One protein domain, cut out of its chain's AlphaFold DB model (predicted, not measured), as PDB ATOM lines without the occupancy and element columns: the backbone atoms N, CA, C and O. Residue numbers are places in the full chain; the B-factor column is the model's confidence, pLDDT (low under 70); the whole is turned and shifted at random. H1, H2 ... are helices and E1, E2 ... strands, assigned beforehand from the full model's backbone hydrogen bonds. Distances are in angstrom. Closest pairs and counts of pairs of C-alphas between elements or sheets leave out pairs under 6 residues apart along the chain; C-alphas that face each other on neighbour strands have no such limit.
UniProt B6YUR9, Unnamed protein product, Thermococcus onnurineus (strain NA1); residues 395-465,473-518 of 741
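AT A GLANCE: This is residues 395 to 465 and 473 to 518 of the 741 residues of the protein "Unnamed protein product" of Thermococcus onnurineus (strain NA1) (UniProt B6YUR9). A strongly twisted sheet of five strands curls round one long helix, H4, making two layers with H4 on one face. Short H3 packs on H1 and the beginning of H4. The 117 printed residues include H1 E1 E2 E3 E4 H2 E5 H3 H4, in that order; the class is mixed, helices and strands. Across the mixed sheet the order is E1 E2 E3 E4 E5, where E1 to E4 are a meander, each strand the antiparallel neighbour of the one before. The whole is compact, radius of gyration of the C-alphas 14.3 A, spanning 45 by 37 by 21 A.

HOW THE PARTS SIT: H1, residues 395 to 400, is on the sheet at a height of 8.6 A. E1, residues 406 to 410, and E2, residues 416 to 427, form a hairpin, N 407 to O 419 2.9 A; E2 bends by 50 degrees at residue 423. E3, residues 432 to 443, follows antiparallel, N 420 to O 438 2.9 A, then E4, residues 447 to 458, N 435 to O 455 2.8 A. H2, residues 462 to 465, only grazes the sheet. E5, residues 476 to 478, is parallel to E4, N 477 to O 454 2.8 A. H3, residues 484 to 492, touches H1, closest C-alphas Glu 398 and Leu 491, 6.2 A. H3 and H4, residues 496 to 518, form a helical hairpin, touching through H4's residues 496 to 503 alone; the closest C-alphas, Val 487 and Ala 499, are 4.5 A apart. In H1, H3 and H4 every O i to N i+4 pair is within hydrogen-bond range; H2 is too short for one.

IN THESE COORDINATES: H1 begins at C-alpha 395 (-35.607, -33.781, 23.289). E4 measures 34.5 A, H4 32.5 A, ending at C-alpha 518 (-4.960, -38.257, 19.504).

THE WHOLE: Residues 466 to 472 are not printed, C-alphas 465 and 473 being 14.3 A apart. Links printed whole are tight. Mean pLDDT of the printed part is 74.6; 41 residues are under 70, among them 442 to 452 and 508 to 518.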
ATOM      1  N   LEU A 395     -36.550 -33.422  24.340       90.88
ATOM      2  CA  LEU A 395     -35.607 -33.781  23.289       90.88
ATOM      3  C   LEU A 395     -35.338 -35.293  23.272       90.88
ATOM      4  O   LEU A 395     -35.323 -35.886  22.200       90.88
ATOM      5  N   GLU A 396     -35.200 -35.924  24.439       94.06
ATOM      6  CA  GLU A 396     -35.125 -37.381  24.598       94.06
ATOM      7  C   GLU A 396     -36.346 -38.082  23.987       94.06
ATOM      8  O   GLU A 396     -36.187 -38.969  23.150       94.06
ATOM      9  N   ASN A 397     -37.562 -37.649  24.332       93.75
ATOM     10  CA  ASN A 397     -38.803 -38.223  23.806       93.75
ATOM     11  C   ASN A 397     -38.922 -38.083  22.282       93.75
ATOM     12  O   ASN A 397     -39.364 -39.006  21.597       93.75
ATOM     13  N   GLU A 398     -38.531 -36.932  21.737       93.69
ATOM     14  CA  GLU A 398     -38.544 -36.689  20.295       93.69
ATOM     15  C   GLU A 398     -37.481 -37.535  19.577       93.69
ATOM     16  O   GLU A 398     -37.775 -38.172  18.563       93.69
ATOM     17  N   LEU A 399     -36.280 -37.649  20.146       92.75
ATOM     18  CA  LEU A 399     -35.212 -38.502  19.625       92.75
ATOM     19  C   LEU A 399     -35.543 -39.999  19.756       92.75
ATOM     20  O   LEU A 399     -35.155 -40.796  18.902       92.75
ATOM     21  N   HIS A 400     -36.344 -40.418  20.738       93.94
ATOM     22  CA  HIS A 400     -36.830 -41.800  20.812       93.94
ATOM     23  C   HIS A 400     -37.614 -42.228  19.565       93.94
ATOM     24  O   HIS A 400     -37.617 -43.415  19.237       93.94
ATOM     25  N   LYS A 401     -38.187 -41.292  18.795       90.12
ATOM     26  CA  LYS A 401     -38.873 -41.592  17.525       90.12
ATOM     27  C   LYS A 401     -37.931 -42.055  16.406       90.12
ATOM     28  O   LYS A 401     -38.413 -42.575  15.390       90.12
ATOM     29  N   VAL A 402     -36.621 -41.850  16.565       90.75
ATOM     30  CA  VAL A 402     -35.573 -42.327  15.643       90.75
ATOM     31  C   VAL A 402     -34.776 -43.507  16.202       90.75
ATOM     32  O   VAL A 402     -34.010 -44.126  15.465       90.75
ATOM     33  N   LYS A 403     -34.990 -43.875  17.474       92.50
ATOM     34  CA  LYS A 403     -34.332 -45.020  18.115       92.50
ATOM     35  C   LYS A 403     -34.615 -46.307  17.337       92.50
ATOM     36  O   LYS A 403     -35.754 -46.615  16.999       92.50
ATOM     37  N   GLY A 404     -33.564 -47.074  17.070       85.94
ATOM     38  CA  GLY A 404     -33.623 -48.363  16.388       85.94
ATOM     39  C   GLY A 404     -33.683 -48.285  14.860       85.94
ATOM     40  O   GLY A 404     -33.497 -49.320  14.218       85.94
ATOM     41  N   LYS A 405     -33.884 -47.097  14.278       90.25
ATOM     42  CA  LYS A 405     -33.912 -46.898  12.825       90.25
ATOM     43  C   LYS A 405     -32.501 -46.735  12.270       90.25
ATOM     44  O   LYS A 405     -31.668 -46.075  12.888       90.25
ATOM     45  N   THR A 406     -32.263 -47.337  11.110       89.94
ATOM     46  CA  THR A 406     -31.037 -47.146  10.334       89.94
ATOM     47  C   THR A 406     -31.275 -46.048   9.309       89.94
ATOM     48  O   THR A 406     -32.289 -46.072   8.613       89.94
ATOM     49  N   PHE A 407     -30.350 -45.101   9.237       87.62
ATOM     50  CA  PHE A 407     -30.329 -44.028   8.252       87.62
ATOM     51  C   PHE A 407     -29.095 -44.210   7.381       87.62
ATOM     52  O   PHE A 407     -28.015 -44.458   7.913       87.62
ATOM     53  N   SER A 408     -29.258 -44.121   6.067       84.62
ATOM     54  CA  SER A 408     -28.168 -44.314   5.114       84.62
ATOM     55  C   SER A 408     -27.775 -42.976   4.514       84.62
ATOM     56  O   SER A 408     -28.621 -42.237   4.028       84.62
ATOM     57  N   PHE A 409     -26.483 -42.674   4.531       79.75
ATOM     58  CA  PHE A 409     -25.923 -41.434   4.022       79.75
ATOM     59  C   PHE A 409     -24.781 -41.752   3.068       79.75
ATOM     60  O   PHE A 409     -23.867 -42.502   3.407       79.75
ATOM     61  N   THR A 410     -24.787 -41.147   1.887       69.06
ATOM     62  CA  THR A 410     -23.647 -41.236   0.975       69.06
ATOM     63  C   THR A 410     -22.610 -40.184   1.364       69.06
ATOM     64  O   THR A 410     -22.903 -38.987   1.446       69.06
ATOM     65  N   ASN A 411     -21.384 -40.618   1.648       57.12
ATOM     66  CA  ASN A 411     -20.290 -39.700   1.947       57.12
ATOM     67  C   ASN A 411     -19.696 -39.089   0.657       57.12
ATOM     68  O   ASN A 411     -20.063 -39.446  -0.461       57.12
ATOM     69  N   SER A 412     -18.752 -38.158   0.798       46.03
ATOM     70  CA  SER A 412     -18.120 -37.470  -0.344       46.03
ATOM     71  C   SER A 412     -17.269 -38.363  -1.249       46.03
ATOM     72  O   SER A 412     -16.845 -37.919  -2.311       46.03
ATOM     73  N   PHE A 413     -17.010 -39.604  -0.841       44.62
ATOM     74  CA  PHE A 413     -16.283 -40.600  -1.622       44.62
ATOM     75  C   PHE A 413     -17.229 -41.584  -2.327       44.62
ATOM     76  O   PHE A 413     -16.769 -42.579  -2.880       44.62
ATOM     77  N   GLY A 414     -18.544 -41.330  -2.296       54.31
ATOM     78  CA  GLY A 414     -19.551 -42.218  -2.879       54.31
ATOM     79  C   GLY A 414     -19.774 -43.503  -2.079       54.31
ATOM     80  O   GLY A 414     -20.387 -44.435  -2.589       54.31
ATOM     81  N   ILE A 415     -19.275 -43.577  -0.840       61.50
ATOM     82  CA  ILE A 415     -19.466 -44.734   0.037       61.50
ATOM     83  C   ILE A 415     -20.763 -44.527   0.818       61.50
ATOM     84  O   ILE A 415     -20.955 -43.483   1.448       61.50
ATOM     85  N   ASN A 416     -21.643 -45.526   0.778       74.75
ATOM     86  CA  ASN A 416     -22.854 -45.544   1.589       74.75
ATOM     87  C   ASN A 416     -22.513 -45.954   3.019       74.75
ATOM     88  O   ASN A 416     -21.955 -47.023   3.267       74.75
ATOM     89  N   GLU A 417     -22.871 -45.090   3.958       78.00
ATOM     90  CA  GLU A 417     -22.691 -45.304   5.382       78.00
ATOM     91  C   GLU A 417     -24.051 -45.389   6.065       78.00
ATOM     92  O   GLU A 417     -24.952 -44.602   5.798       78.00
ATOM     93  N   GLU A 418     -24.202 -46.342   6.967       86.81
ATOM     94  CA  GLU A 418     -25.372 -46.522   7.805       86.81
ATOM     95  C   GLU A 418     -25.109 -45.959   9.203       86.81
ATOM     96  O   GLU A 418     -24.081 -46.221   9.832       86.81
ATOM     97  N   PHE A 419     -26.073 -45.226   9.739       87.69
ATOM     98  CA  PHE A 419     -26.039 -44.692  11.088       87.69
ATOM     99  C   PHE A 419     -27.330 -45.047  11.819       87.69
ATOM    100  O   PHE A 419     -28.435 -44.776  11.349       87.69
ATOM    101  N   LYS A 420     -27.197 -45.664  12.991       87.88
ATOM    102  CA  LYS A 420     -28.324 -46.130  13.799       87.88
ATOM    103  C   LYS A 420     -28.139 -45.728  15.249       87.88
ATOM    104  O   LYS A 420     -27.200 -46.177  15.897       87.88
ATOM    105  N   ILE A 421     -29.078 -44.965  15.799       89.75
ATOM    106  CA  ILE A 421     -29.120 -44.659  17.235       89.75
ATOM    107  C   ILE A 421     -29.909 -45.769  17.928       89.75
ATOM    108  O   ILE A 421     -31.088 -45.959  17.642       89.75
ATOM    109  N   PHE A 422     -29.286 -46.525  18.829       89.12
ATOM    110  CA  PHE A 422     -29.925 -47.655  19.511       89.12
ATOM    111  C   PHE A 422     -30.230 -47.389  20.983       89.12
ATOM    112  O   PHE A 422     -31.094 -48.068  21.534       89.12
ATOM    113  N   ASN A 423     -29.588 -46.404  21.613       89.94
ATOM    114  CA  ASN A 423     -29.938 -45.960  22.958       89.94
ATOM    115  C   ASN A 423     -29.946 -44.437  23.062       89.94
ATOM    116  O   ASN A 423     -29.202 -43.761  22.356       89.94
ATOM    117  N   ILE A 424     -30.820 -43.916  23.917       92.88
ATOM    118  CA  ILE A 424     -31.059 -42.488  24.131       92.88
ATOM    119  C   ILE A 424     -31.432 -42.355  25.601       92.88
ATOM    120  O   ILE A 424     -32.314 -43.081  26.054       92.88
ATOM    121  N   GLU A 425     -30.723 -41.496  26.323       90.56
ATOM    122  CA  GLU A 425     -30.907 -41.281  27.757       90.56
ATOM    123  C   GLU A 425     -30.656 -39.809  28.099       90.56
ATOM    124  O   GLU A 425     -29.604 -39.250  27.767       90.56
ATOM    125  N   TYR A 426     -31.581 -39.176  28.814       90.00
ATOM    126  CA  TYR A 426     -31.344 -37.881  29.435       90.00
ATOM    127  C   TYR A 426     -30.707 -38.022  30.823       90.00
ATOM    128  O   TYR A 426     -31.337 -38.442  31.796       90.00
ATOM    129  N   LYS A 427     -29.452 -37.577  30.956       86.06
ATOM    130  CA  LYS A 427     -28.743 -37.545  32.241       86.06
ATOM    131  C   LYS A 427     -29.059 -36.263  32.993       86.06
ATOM    132  O   LYS A 427     -28.510 -35.198  32.706       86.06
ATOM    133  N   THR A 428     -29.942 -36.384  33.982       81.06
ATOM    134  CA  THR A 428     -30.435 -35.251  34.781       81.06
ATOM    135  C   THR A 428     -29.331 -34.587  35.612       81.06
ATOM    136  O   THR A 428     -29.368 -33.369  35.794       81.06
ATOM    137  N   GLU A 429     -28.345 -35.344  36.095       77.44
ATOM    138  CA  GLU A 429     -27.212 -34.816  36.877       77.44
ATOM    139  C   GLU A 429     -26.299 -33.933  36.012       77.44
ATOM    140  O   GLU A 429     -26.025 -32.783  36.362       77.44
ATOM    141  N   ASP A 430     -25.937 -34.427  34.825       73.50
ATOM    142  CA  ASP A 430     -25.027 -33.755  33.892       73.50
ATOM    143  C   ASP A 430     -25.736 -32.722  33.000       73.50
ATOM    144  O   ASP A 430     -25.087 -31.917  32.338       73.50
ATOM    145  N   LYS A 431     -27.076 -32.713  32.969       82.12
ATOM    146  CA  LYS A 431     -27.894 -31.939  32.016       82.12
ATOM    147  C   LYS A 431     -27.446 -32.184  30.569       82.12
ATOM    148  O   LYS A 431     -27.190 -31.233  29.826       82.12
ATOM    149  N   SER A 432     -27.366 -33.449  30.167       84.38
ATOM    150  CA  SER A 432     -26.950 -33.858  28.818       84.38
ATOM    151  C   SER A 432     -27.817 -34.982  28.270       84.38
ATOM    152  O   SER A 432     -28.229 -35.859  29.027       84.38
ATOM    153  N   ILE A 433     -28.032 -35.000  26.956       88.06
ATOM    154  CA  ILE A 433     -28.583 -36.168  26.259       88.06
ATOM    155  C   ILE A 433     -27.420 -37.061  25.844       88.06
ATOM    156  O   ILE A 433     -26.474 -36.595  25.211       88.06
ATOM    157  N   VAL A 434     -27.496 -38.336  26.200       86.31
ATOM    158  CA  VAL A 434     -26.552 -39.370  25.793       86.31
ATOM    159  C   VAL A 434     -27.228 -40.248  24.754       86.31
ATOM    160  O   VAL A 434     -28.256 -40.862  25.020       86.31
ATOM    161  N   LEU A 435     -26.645 -40.308  23.564       88.31
ATOM    162  CA  LEU A 435     -27.057 -41.198  22.488       88.31
ATOM    163  C   LEU A 435     -26.010 -42.295  22.366       88.31
ATOM    164  O   LEU A 435     -24.824 -41.997  22.340       88.31
ATOM    165  N   GLN A 436     -26.415 -43.549  22.250       83.31
ATOM    166  CA  GLN A 436     -25.518 -44.615  21.815       83.31
ATOM    167  C   GLN A 436     -25.946 -45.037  20.422       83.31
ATOM    168  O   GLN A 436     -27.117 -45.344  20.179       83.31
ATOM    169  N   GLY A 437     -24.996 -44.989  19.502       82.50
ATOM    170  CA  GLY A 437     -25.202 -45.251  18.096       82.50
ATOM    171  C   GLY A 437     -24.188 -46.235  17.543       82.50
ATOM    172  O   GLY A 437     -23.127 -46.480  18.118       82.50
ATOM    173  N   VAL A 438     -24.553 -46.811  16.411       74.06
ATOM    174  CA  VAL A 438     -23.690 -47.616  15.567       74.06
ATOM    175  C   VAL A 438     -23.537 -46.886  14.248       74.06
ATOM    176  O   VAL A 438     -24.535 -46.535  13.617       74.06
ATOM    177  N   ARG A 439     -22.290 -46.687  13.836       78.81
ATOM    178  CA  ARG A 439     -21.930 -46.318  12.470       78.81
ATOM    179  C   ARG A 439     -21.435 -47.572  11.762       78.81
ATOM    180  O   ARG A 439     -20.581 -48.273  12.305       78.81
ATOM    181  N   ARG A 440     -21.961 -47.853  10.578       74.12
ATOM    182  CA  ARG A 440     -21.554 -48.972   9.733       74.12
ATOM    183  C   ARG A 440     -21.260 -48.474   8.326       74.12
ATOM    184  O   ARG A 440     -21.939 -47.581   7.843       74.12
ATOM    185  N   TRP A 441     -20.254 -49.028   7.669       71.62
ATOM    186  CA  TRP A 441     -20.017 -48.771   6.251       71.62
ATOM    187  C   TRP A 441     -19.401 -49.992   5.589       71.62
ATOM    188  O   TRP A 441     -18.624 -50.723   6.211       71.62
ATOM    189  N   ASP A 442     -19.730 -50.176   4.317       62.75
ATOM    190  CA  ASP A 442     -19.187 -51.250   3.497       62.75
ATOM    191  C   ASP A 442     -18.097 -50.684   2.583       62.75
ATOM    192  O   ASP A 442     -18.290 -49.695   1.872       62.75
ATOM    193  N   TYR A 443     -16.916 -51.296   2.612       50.16
ATOM    194  CA  TYR A 443     -15.822 -50.926   1.728       50.16
ATOM    195  C   TYR A 443     -15.995 -51.620   0.370       50.16
ATOM    196  O   TYR A 443     -16.251 -52.828   0.346       50.16
ATOM    197  N   PRO A 444     -15.746 -50.935  -0.764       45.47
ATOM    198  CA  PRO A 444     -15.894 -51.516  -2.105       45.47
ATOM    199  C   PRO A 444     -15.079 -52.797  -2.353       45.47
ATOM    200  O   PRO A 444     -15.379 -53.551  -3.270       45.47
ATOM    201  N   LYS A 445     -14.045 -53.051  -1.537       49.22
ATOM    202  CA  LYS A 445     -13.185 -54.246  -1.604       49.22
ATOM    203  C   LYS A 445     -13.596 -55.378  -0.643       49.22
ATOM    204  O   LYS A 445     -12.806 -56.288  -0.426       49.22
ATOM    205  N   GLY A 446     -14.815 -55.343  -0.094       42.59
ATOM    206  CA  GLY A 446     -15.451 -56.517   0.522       42.59
ATOM    207  C   GLY A 446     -15.400 -56.621   2.051       42.59
ATOM    208  O   GLY A 446     -15.425 -57.731   2.572       42.59
ATOM    209  N   GLY A 447     -15.352 -55.504   2.785       51.59
ATOM    210  CA  GLY A 447     -15.401 -55.507   4.256       51.59
ATOM    211  C   GLY A 447     -16.486 -54.581   4.805       51.59
ATOM    212  O   GLY A 447     -16.571 -53.437   4.374       51.59
ATOM    213  N   SER A 448     -17.281 -55.060   5.766       49.78
ATOM    214  CA  SER A 448     -18.236 -54.249   6.536       49.78
ATOM    215  C   SER A 448     -17.593 -53.850   7.858       49.78
ATOM    216  O   SER A 448     -17.261 -54.717   8.667       49.78
ATOM    217  N   TYR A 449     -17.470 -52.555   8.116       60.50
ATOM    218  CA  TYR A 449     -16.942 -52.037   9.374       60.50
ATOM    219  C   TYR A 449     -18.071 -51.516  10.247       60.50
ATOM    220  O   TYR A 449     -18.988 -50.869   9.750       60.50
ATOM    221  N   GLN A 450     -17.997 -51.776  11.552       61.53
ATOM    222  CA  GLN A 450     -18.998 -51.340  12.520       61.53
ATOM    223  C   GLN A 450     -18.329 -50.705  13.737       61.53
ATOM    224  O   GLN A 450     -17.484 -51.321  14.383       61.53
ATOM    225  N   PHE A 451     -18.750 -49.490  14.082       63.78
ATOM    226  CA  PHE A 451     -18.238 -48.733  15.219       63.78
ATOM    227  C   PHE A 451     -19.369 -48.323  16.151       63.78
ATOM    228  O   PHE A 451     -20.353 -47.711  15.732       63.78
ATOM    229  N   PHE A 452     -19.202 -48.640  17.432       69.94
ATOM    230  CA  PHE A 452     -20.092 -48.191  18.493       69.94
ATOM    231  C   PHE A 452     -19.592 -46.862  19.046       69.94
ATOM    232  O   PHE A 452     -18.430 -46.723  19.423       69.94
ATOM    233  N   ILE A 453     -20.491 -45.892  19.113       73.44
ATOM    234  CA  ILE A 453     -20.202 -44.522  19.522       73.44
ATOM    235  C   ILE A 453     -21.245 -44.064  20.527       73.44
ATOM    236  O   ILE A 453     -22.430 -44.365  20.419       73.44
ATOM    237  N   THR A 454     -20.793 -43.319  21.520       76.44
ATOM    238  CA  THR A 454     -21.630 -42.618  22.484       76.44
ATOM    239  C   THR A 454     -21.518 -41.126  22.205       76.44
ATOM    240  O   THR A 454     -20.443 -40.550  22.277       76.44
ATOM    241  N   ILE A 455     -22.620 -40.477  21.873       83.44
ATOM    242  CA  ILE A 455     -22.688 -39.051  21.570       83.44
ATOM    243  C   ILE A 455     -23.302 -38.348  22.776       83.44
ATOM    244  O   ILE A 455     -24.327 -38.775  23.300       83.44
ATOM    245  N   VAL A 456     -22.679 -37.269  23.227       82.38
ATOM    246  CA  VAL A 456     -23.114 -36.460  24.361       82.38
ATOM    247  C   VAL A 456     -23.472 -35.072  23.851       82.38
ATOM    248  O   VAL A 456     -22.618 -34.330  23.367       82.38
ATOM    249  N   ILE A 457     -24.747 -34.715  23.980       86.06
ATOM    250  CA  ILE A 457     -25.279 -33.397  23.641       86.06
ATOM    251  C   ILE A 457     -25.466 -32.617  24.952       86.06
ATOM    252  O   ILE A 457     -26.387 -32.920  25.721       86.06
ATOM    253  N   PRO A 458     -24.608 -31.630  25.261       79.31
ATOM    254  CA  PRO A 458     -24.725 -30.851  26.490       79.31
ATOM    255  C   PRO A 458     -25.865 -29.828  26.399       79.31
ATOM    256  O   PRO A 458     -25.937 -29.037  25.462       79.31
ATOM    257  N   LEU A 459     -26.724 -29.772  27.420       79.75
ATOM    258  CA  LEU A 459     -27.816 -28.788  27.525       79.75
ATOM    259  C   LEU A 459     -27.517 -27.678  28.549       79.75
ATOM    260  O   LEU A 459     -28.369 -26.834  28.844       79.75
ATOM    261  N   SER A 460     -26.312 -27.669  29.131       70.50
ATOM    262  CA  SER A 460     -25.861 -26.635  30.063       70.50
ATOM    263  C   SER A 460     -24.338 -26.463  30.049       70.50
ATOM    264  O   SER A 460     -23.601 -27.382  29.710       70.50
ATOM    265  N   ASN A 461     -23.840 -25.305  30.497       58.34
ATOM    266  CA  ASN A 461     -22.397 -25.104  30.690       58.34
ATOM    267  C   ASN A 461     -21.812 -25.950  31.841       58.34
ATOM    268  O   ASN A 461     -20.609 -26.172  31.859       58.34
ATOM    269  N   GLN A 462     -22.634 -26.426  32.787       55.91
ATOM    270  CA  GLN A 462     -22.179 -27.320  33.866       55.91
ATOM    271  C   GLN A 462     -21.873 -28.732  33.337       55.91
ATOM    272  O   GLN A 462     -20.904 -29.344  33.787       55.91
ATOM    273  N   ALA A 463     -22.599 -29.167  32.297       56.47
ATOM    274  CA  ALA A 463     -22.381 -30.419  31.560       56.47
ATOM    275  C   ALA A 463     -20.968 -30.538  30.957       56.47
ATOM    276  O   ALA A 463     -20.482 -31.633  30.704       56.47
ATOM    277  N   LYS A 464     -20.294 -29.400  30.735       54.16
ATOM    278  CA  LYS A 464     -18.965 -29.321  30.107       54.16
ATOM    279  C   LYS A 464     -17.817 -29.705  31.046       54.16
ATOM    280  O   LYS A 464     -16.695 -29.894  30.590       54.16
ATOM    281  N   SER A 465     -18.067 -29.774  32.357       46.06
ATOM    282  CA  SER A 465     -17.007 -29.887  33.375       46.06
ATOM    283  C   SER A 465     -16.772 -31.298  33.921       46.06
ATOM    284  O   SER A 465     -15.858 -31.488  34.727       46.06
ATOM    285  N   ARG A 473     -12.186 -41.731  26.023       43.16
ATOM    286  CA  ARG A 473     -12.600 -40.657  25.112       43.16
ATOM    287  C   ARG A 473     -12.881 -41.096  23.667       43.16
ATOM    288  O   ARG A 473     -13.661 -40.426  23.009       43.16
ATOM    289  N   LEU A 474     -12.337 -42.220  23.190       42.94
ATOM    290  CA  LEU A 474     -12.596 -42.713  21.821       42.94
ATOM    291  C   LEU A 474     -14.054 -43.142  21.591       42.94
ATOM    292  O   LEU A 474     -14.534 -43.110  20.463       42.94
ATOM    293  N   THR A 475     -14.783 -43.491  22.654       54.50
ATOM    294  CA  THR A 475     -16.200 -43.871  22.562       54.50
ATOM    295  C   THR A 475     -17.139 -42.683  22.773       54.50
ATOM    296  O   THR A 475     -18.310 -42.810  22.449       54.50
ATOM    297  N   TYR A 476     -16.679 -41.540  23.299       59.12
ATOM    298  CA  TYR A 476     -17.544 -40.403  23.649       59.12
ATOM    299  C   TYR A 476     -17.294 -39.177  22.759       59.12
ATOM    300  O   TYR A 476     -16.232 -38.564  22.817       59.12
ATOM    301  N   VAL A 477     -18.308 -38.766  22.001       65.94
ATOM    302  CA  VAL A 477     -18.296 -37.585  21.128       65.94
ATOM    303  C   VAL A 477     -19.099 -36.451  21.770       65.94
ATOM    304  O   VAL A 477     -20.273 -36.647  22.071       65.94
ATOM    305  N   PHE A 478     -18.506 -35.270  21.980       68.44
ATOM    306  CA  PHE A 478     -19.171 -34.122  22.622       68.44
ATOM    307  C   PHE A 478     -19.603 -33.065  21.594       68.44
ATOM    308  O   PHE A 478     -18.769 -32.425  20.960       68.44
ATOM    309  N   LEU A 479     -20.911 -32.843  21.440       71.25
ATOM    310  CA  LEU A 479     -21.462 -31.939  20.419       71.25
ATOM    311  C   LEU A 479     -21.780 -30.539  20.968       71.25
ATOM    312  O   LEU A 479     -22.931 -30.102  20.988       71.25
ATOM    313  N   ASP A 480     -20.749 -29.806  21.390       57.78
ATOM    314  CA  ASP A 480     -20.860 -28.528  22.118       57.78
ATOM    315  C   ASP A 480     -21.516 -27.354  21.346       57.78
ATOM    316  O   ASP A 480     -21.762 -26.306  21.946       57.78
ATOM    317  N   ASN A 481     -21.831 -27.512  20.051       56.22
ATOM    318  CA  ASN A 481     -22.462 -26.496  19.188       56.22
ATOM    319  C   ASN A 481     -23.447 -27.092  18.158       56.22
ATOM    320  O   ASN A 481     -23.579 -26.567  17.051       56.22
ATOM    321  N   LEU A 482     -24.101 -28.206  18.493       72.44
ATOM    322  CA  LEU A 482     -25.166 -28.770  17.661       72.44
ATOM    323  C   LEU A 482     -26.315 -27.759  17.493       72.44
ATOM    324  O   LEU A 482     -26.712 -27.115  18.468       72.44
ATOM    325  N   ASP A 483     -26.878 -27.633  16.285       74.69
ATOM    326  CA  ASP A 483     -28.068 -26.808  16.050       74.69
ATOM    327  C   ASP A 483     -29.317 -27.493  16.631       74.69
ATOM    328  O   ASP A 483     -30.060 -28.205  15.953       74.69
ATOM    329  N   LEU A 484     -29.537 -27.291  17.934       81.38
ATOM    330  CA  LEU A 484     -30.645 -27.902  18.668       81.38
ATOM    331  C   LEU A 484     -32.016 -27.437  18.171       81.38
ATOM    332  O   LEU A 484     -32.991 -28.167  18.342       81.38
ATOM    333  N   TYR A 485     -32.100 -26.244  17.574       83.06
ATOM    334  CA  TYR A 485     -33.343 -25.760  16.986       83.06
ATOM    335  C   TYR A 485     -33.678 -26.560  15.729       83.06
ATOM    336  O   TYR A 485     -34.782 -27.087  15.643       83.06
ATOM    337  N   LYS A 486     -32.717 -26.724  14.808       82.69
ATOM    338  CA  LYS A 486     -32.900 -27.526  13.589       82.69
ATOM    339  C   LYS A 486     -33.244 -28.977  13.921       82.69
ATOM    340  O   LYS A 486     -34.246 -29.482  13.427       82.69
ATOM    341  N   VAL A 487     -32.488 -29.611  14.822       87.00
ATOM    342  CA  VAL A 487     -32.754 -30.994  15.256       87.00
ATOM    343  C   VAL A 487     -34.172 -31.133  15.808       87.00
ATOM    344  O   VAL A 487     -34.923 -32.002  15.368       87.00
ATOM    345  N   LEU A 488     -34.569 -30.275  16.753       89.50
ATOM    346  CA  LEU A 488     -35.892 -30.367  17.368       89.50
ATOM    347  C   LEU A 488     -37.014 -30.036  16.376       89.50
ATOM    348  O   LEU A 488     -38.035 -30.718  16.374       89.50
ATOM    349  N   LYS A 489     -36.826 -29.030  15.518       88.06
ATOM    350  CA  LYS A 489     -37.787 -28.662  14.475       88.06
ATOM    351  C   LYS A 489     -38.038 -29.827  13.520       88.06
ATOM    352  O   LYS A 489     -39.184 -30.244  13.379       88.06
ATOM    353  N   SER A 490     -36.978 -30.407  12.960       89.12
ATOM    354  CA  SER A 490     -37.064 -31.552  12.051       89.12
ATOM    355  C   SER A 490     -37.763 -32.752  12.706       89.12
ATOM    356  O   SER A 490     -38.614 -33.386  12.085       89.12
ATOM    357  N   LEU A 491     -37.494 -33.033  13.988       91.69
ATOM    358  CA  LEU A 491     -38.192 -34.098  14.723       91.69
ATOM    359  C   LEU A 491     -39.693 -33.816  14.903       91.69
ATOM    360  O   LEU A 491     -40.508 -34.724  14.714       91.69
ATOM    361  N   LEU A 492     -40.063 -32.574  15.238       89.56
ATOM    362  CA  LEU A 492     -41.461 -32.161  15.410       89.56
ATOM    363  C   LEU A 492     -42.238 -32.161  14.086       89.56
ATOM    364  O   LEU A 492     -43.410 -32.528  14.076       89.56
ATOM    365  N   GLU A 493     -41.577 -31.833  12.977       90.81
ATOM    366  CA  GLU A 493     -42.119 -31.895  11.610       90.81
ATOM    367  C   GLU A 493     -42.080 -33.319  11.017       90.81
ATOM    368  O   GLU A 493     -42.436 -33.531   9.862       90.81
ATOM    369  N   ASN A 494     -41.675 -34.319  11.812       87.25
ATOM    370  CA  ASN A 494     -41.539 -35.726  11.419       87.25
ATOM    371  C   ASN A 494     -40.513 -35.978  10.291       87.25
ATOM    372  O   ASN A 494     -40.468 -37.075   9.732       87.25
ATOM    373  N   ASN A 495     -39.628 -35.016  10.027       86.62
ATOM    374  CA  ASN A 495     -38.467 -35.155   9.157       86.62
ATOM    375  C   ASN A 495     -37.270 -35.714   9.950       86.62
ATOM    376  O   ASN A 495     -36.354 -35.021  10.389       86.62
ATOM    377  N   LYS A 496     -37.334 -37.019  10.209       87.44
ATOM    378  CA  LYS A 496     -36.390 -37.733  11.083       87.44
ATOM    379  C   LYS A 496     -34.990 -37.862  10.490       87.44
ATOM    380  O   LYS A 496     -34.028 -37.916  11.250       87.44
ATOM    381  N   GLU A 497     -34.897 -37.948   9.170       83.44
ATOM    382  CA  GLU A 497     -33.635 -38.123   8.458       83.44
ATOM    383  C   GLU A 497     -32.755 -36.884   8.596       83.44
ATOM    384  O   GLU A 497     -31.621 -37.015   9.044       83.44
ATOM    385  N   ASP A 498     -33.312 -35.689   8.386       82.38
ATOM    386  CA  ASP A 498     -32.576 -34.429   8.544       82.38
ATOM    387  C   ASP A 498     -32.058 -34.221   9.972       82.38
ATOM    388  O   ASP A 498     -30.925 -33.778  10.178       82.38
ATOM    389  N   ALA A 499     -32.862 -34.579  10.980       86.94
ATOM    390  CA  ALA A 499     -32.449 -34.488  12.379       86.94
ATOM    391  C   ALA A 499     -31.259 -35.411  12.688       86.94
ATOM    392  O   ALA A 499     -30.319 -35.018  13.382       86.94
ATOM    393  N   VAL A 500     -31.297 -36.648  12.181       89.06
ATOM    394  CA  VAL A 500     -30.230 -37.633  12.395       89.06
ATOM    395  C   VAL A 500     -28.998 -37.299  11.565       89.06
ATOM    396  O   VAL A 500     -27.885 -37.451  12.067       89.06
ATOM    397  N   PHE A 501     -29.179 -36.791  10.350       84.25
ATOM    398  CA  PHE A 501     -28.097 -36.327   9.493       84.25
ATOM    399  C   PHE A 501     -27.296 -35.202  10.158       84.25
ATOM    400  O   PHE A 501     -26.070 -35.274  10.206       84.25
ATOM    401  N   GLU A 502     -27.965 -34.216  10.765       82.62
ATOM    402  CA  GLU A 502     -27.299 -33.128  11.496       82.62
ATOM    403  C   GLU A 502     -26.439 -33.660  12.660       82.62
ATOM    404  O   GLU A 502     -25.279 -33.273  12.821       82.62
ATOM    405  N   ILE A 503     -26.973 -34.604  13.447       86.25
ATOM    406  CA  ILE A 503     -26.234 -35.261  14.539       86.25
ATOM    407  C   ILE A 503     -25.045 -36.056  13.986       86.25
ATOM    408  O   ILE A 503     -23.949 -35.999  14.546       86.25
ATOM    409  N   TYR A 504     -25.252 -36.791  12.895       84.38
ATOM    410  CA  TYR A 504     -24.241 -37.620  12.251       84.38
ATOM    411  C   TYR A 504     -23.067 -36.786  11.722       84.38
ATOM    412  O   TYR A 504     -21.922 -37.058  12.082       84.38
ATOM    413  N   ILE A 505     -23.332 -35.725  10.955       75.62
ATOM    414  CA  ILE A 505     -22.283 -34.851  10.415       75.62
ATOM    415  C   ILE A 505     -21.486 -34.190  11.538       75.62
ATOM    416  O   ILE A 505     -20.255 -34.235  11.528       75.62
ATOM    417  N   LYS A 506     -22.161 -33.653  12.562       73.44
ATOM    418  CA  LYS A 506     -21.475 -33.052  13.717       73.44
ATOM    419  C   LYS A 506     -20.649 -34.071  14.504       73.44
ATOM    420  O   LYS A 506     -19.607 -33.721  15.056       73.44
ATOM    421  N   THR A 507     -21.077 -35.332  14.522       76.06
ATOM    422  CA  THR A 507     -20.310 -36.437  15.112       76.06
ATOM    423  C   THR A 507     -19.042 -36.727  14.312       76.06
ATOM    424  O   THR A 507     -17.980 -36.860  14.917       76.06
ATOM    425  N   LEU A 508     -19.121 -36.779  12.977       69.50
ATOM    426  CA  LEU A 508     -17.949 -36.976  12.115       69.50
ATOM    427  C   LEU A 508     -16.924 -35.851  12.273       69.50
ATOM    428  O   LEU A 508     -15.755 -36.131  12.514       69.50
ATOM    429  N   GLU A 509     -17.373 -34.592  12.228       63.59
ATOM    430  CA  GLU A 509     -16.502 -33.424  12.422       63.59
ATOM    431  C   GLU A 509     -15.721 -33.513  13.742       63.59
ATOM    432  O   GLU A 509     -14.524 -33.218  13.796       63.59
ATOM    433  N   TYR A 510     -16.393 -33.936  14.818       64.75
ATOM    434  CA  TYR A 510     -15.758 -34.091  16.121       64.75
ATOM    435  C   TYR A 510     -14.775 -35.266  16.154       64.75
ATOM    436  O   TYR A 510     -13.701 -35.143  16.742       64.75
ATOM    437  N   LEU A 511     -15.125 -36.402  15.543       62.06
ATOM    438  CA  LEU A 511     -14.255 -37.578  15.481       62.06
ATOM    439  C   LEU A 511     -12.979 -37.297  14.686       62.06
ATOM    440  O   LEU A 511     -11.903 -37.647  15.160       62.06
ATOM    441  N   ASP A 512     -13.078 -36.624  13.542       59.75
ATOM    442  CA  ASP A 512     -11.920 -36.260  12.715       59.75
ATOM    443  C   ASP A 512     -10.956 -35.342  13.471       59.75
ATOM    444  O   ASP A 512      -9.732 -35.530  13.447       59.75
ATOM    445  N   TYR A 513     -11.512 -34.369  14.198       56.66
ATOM    446  CA  TYR A 513     -10.738 -33.543  15.113       56.66
ATOM    447  C   TYR A 513     -10.057 -34.414  16.178       56.66
ATOM    448  O   TYR A 513      -8.830 -34.412  16.302       56.66
ATOM    449  N   TYR A 514     -10.846 -35.148  16.955       56.97
ATOM    450  CA  TYR A 514     -10.344 -35.890  18.100       56.97
ATOM    451  C   TYR A 514      -9.275 -36.916  17.697       56.97
ATOM    452  O   TYR A 514      -8.252 -37.037  18.366       56.97
ATOM    453  N   TYR A 515      -9.469 -37.588  16.562       58.22
ATOM    454  CA  TYR A 515      -8.501 -38.502  15.967       58.22
ATOM    455  C   TYR A 515      -7.191 -37.794  15.606       58.22
ATOM    456  O   TYR A 515      -6.115 -38.288  15.929       58.22
ATOM    457  N   SER A 516      -7.263 -36.600  15.013       57.94
ATOM    458  CA  SER A 516      -6.071 -35.807  14.686       57.94
ATOM    459  C   SER A 516      -5.276 -35.403  15.935       57.94
ATOM    460  O   SER A 516      -4.048 -35.486  15.936       57.94
ATOM    461  N   GLU A 517      -5.961 -34.996  17.009       58.50
ATOM    462  CA  GLU A 517      -5.323 -34.639  18.287       58.50
ATOM    463  C   GLU A 517      -4.740 -35.867  18.998       58.50
ATOM    464  O   GLU A 517      -3.650 -35.806  19.571       58.50
ATOM    465  N   LEU A 518      -5.447 -36.999  18.954       56.69
ATOM    466  CA  LEU A 518      -4.960 -38.257  19.504       56.69
ATOM    467  C   LEU A 518      -3.707 -38.742  18.795       56.69
ATOM    468  O   LEU A 518      -2.713 -38.979  19.473       56.69
TER     469      LEU A 518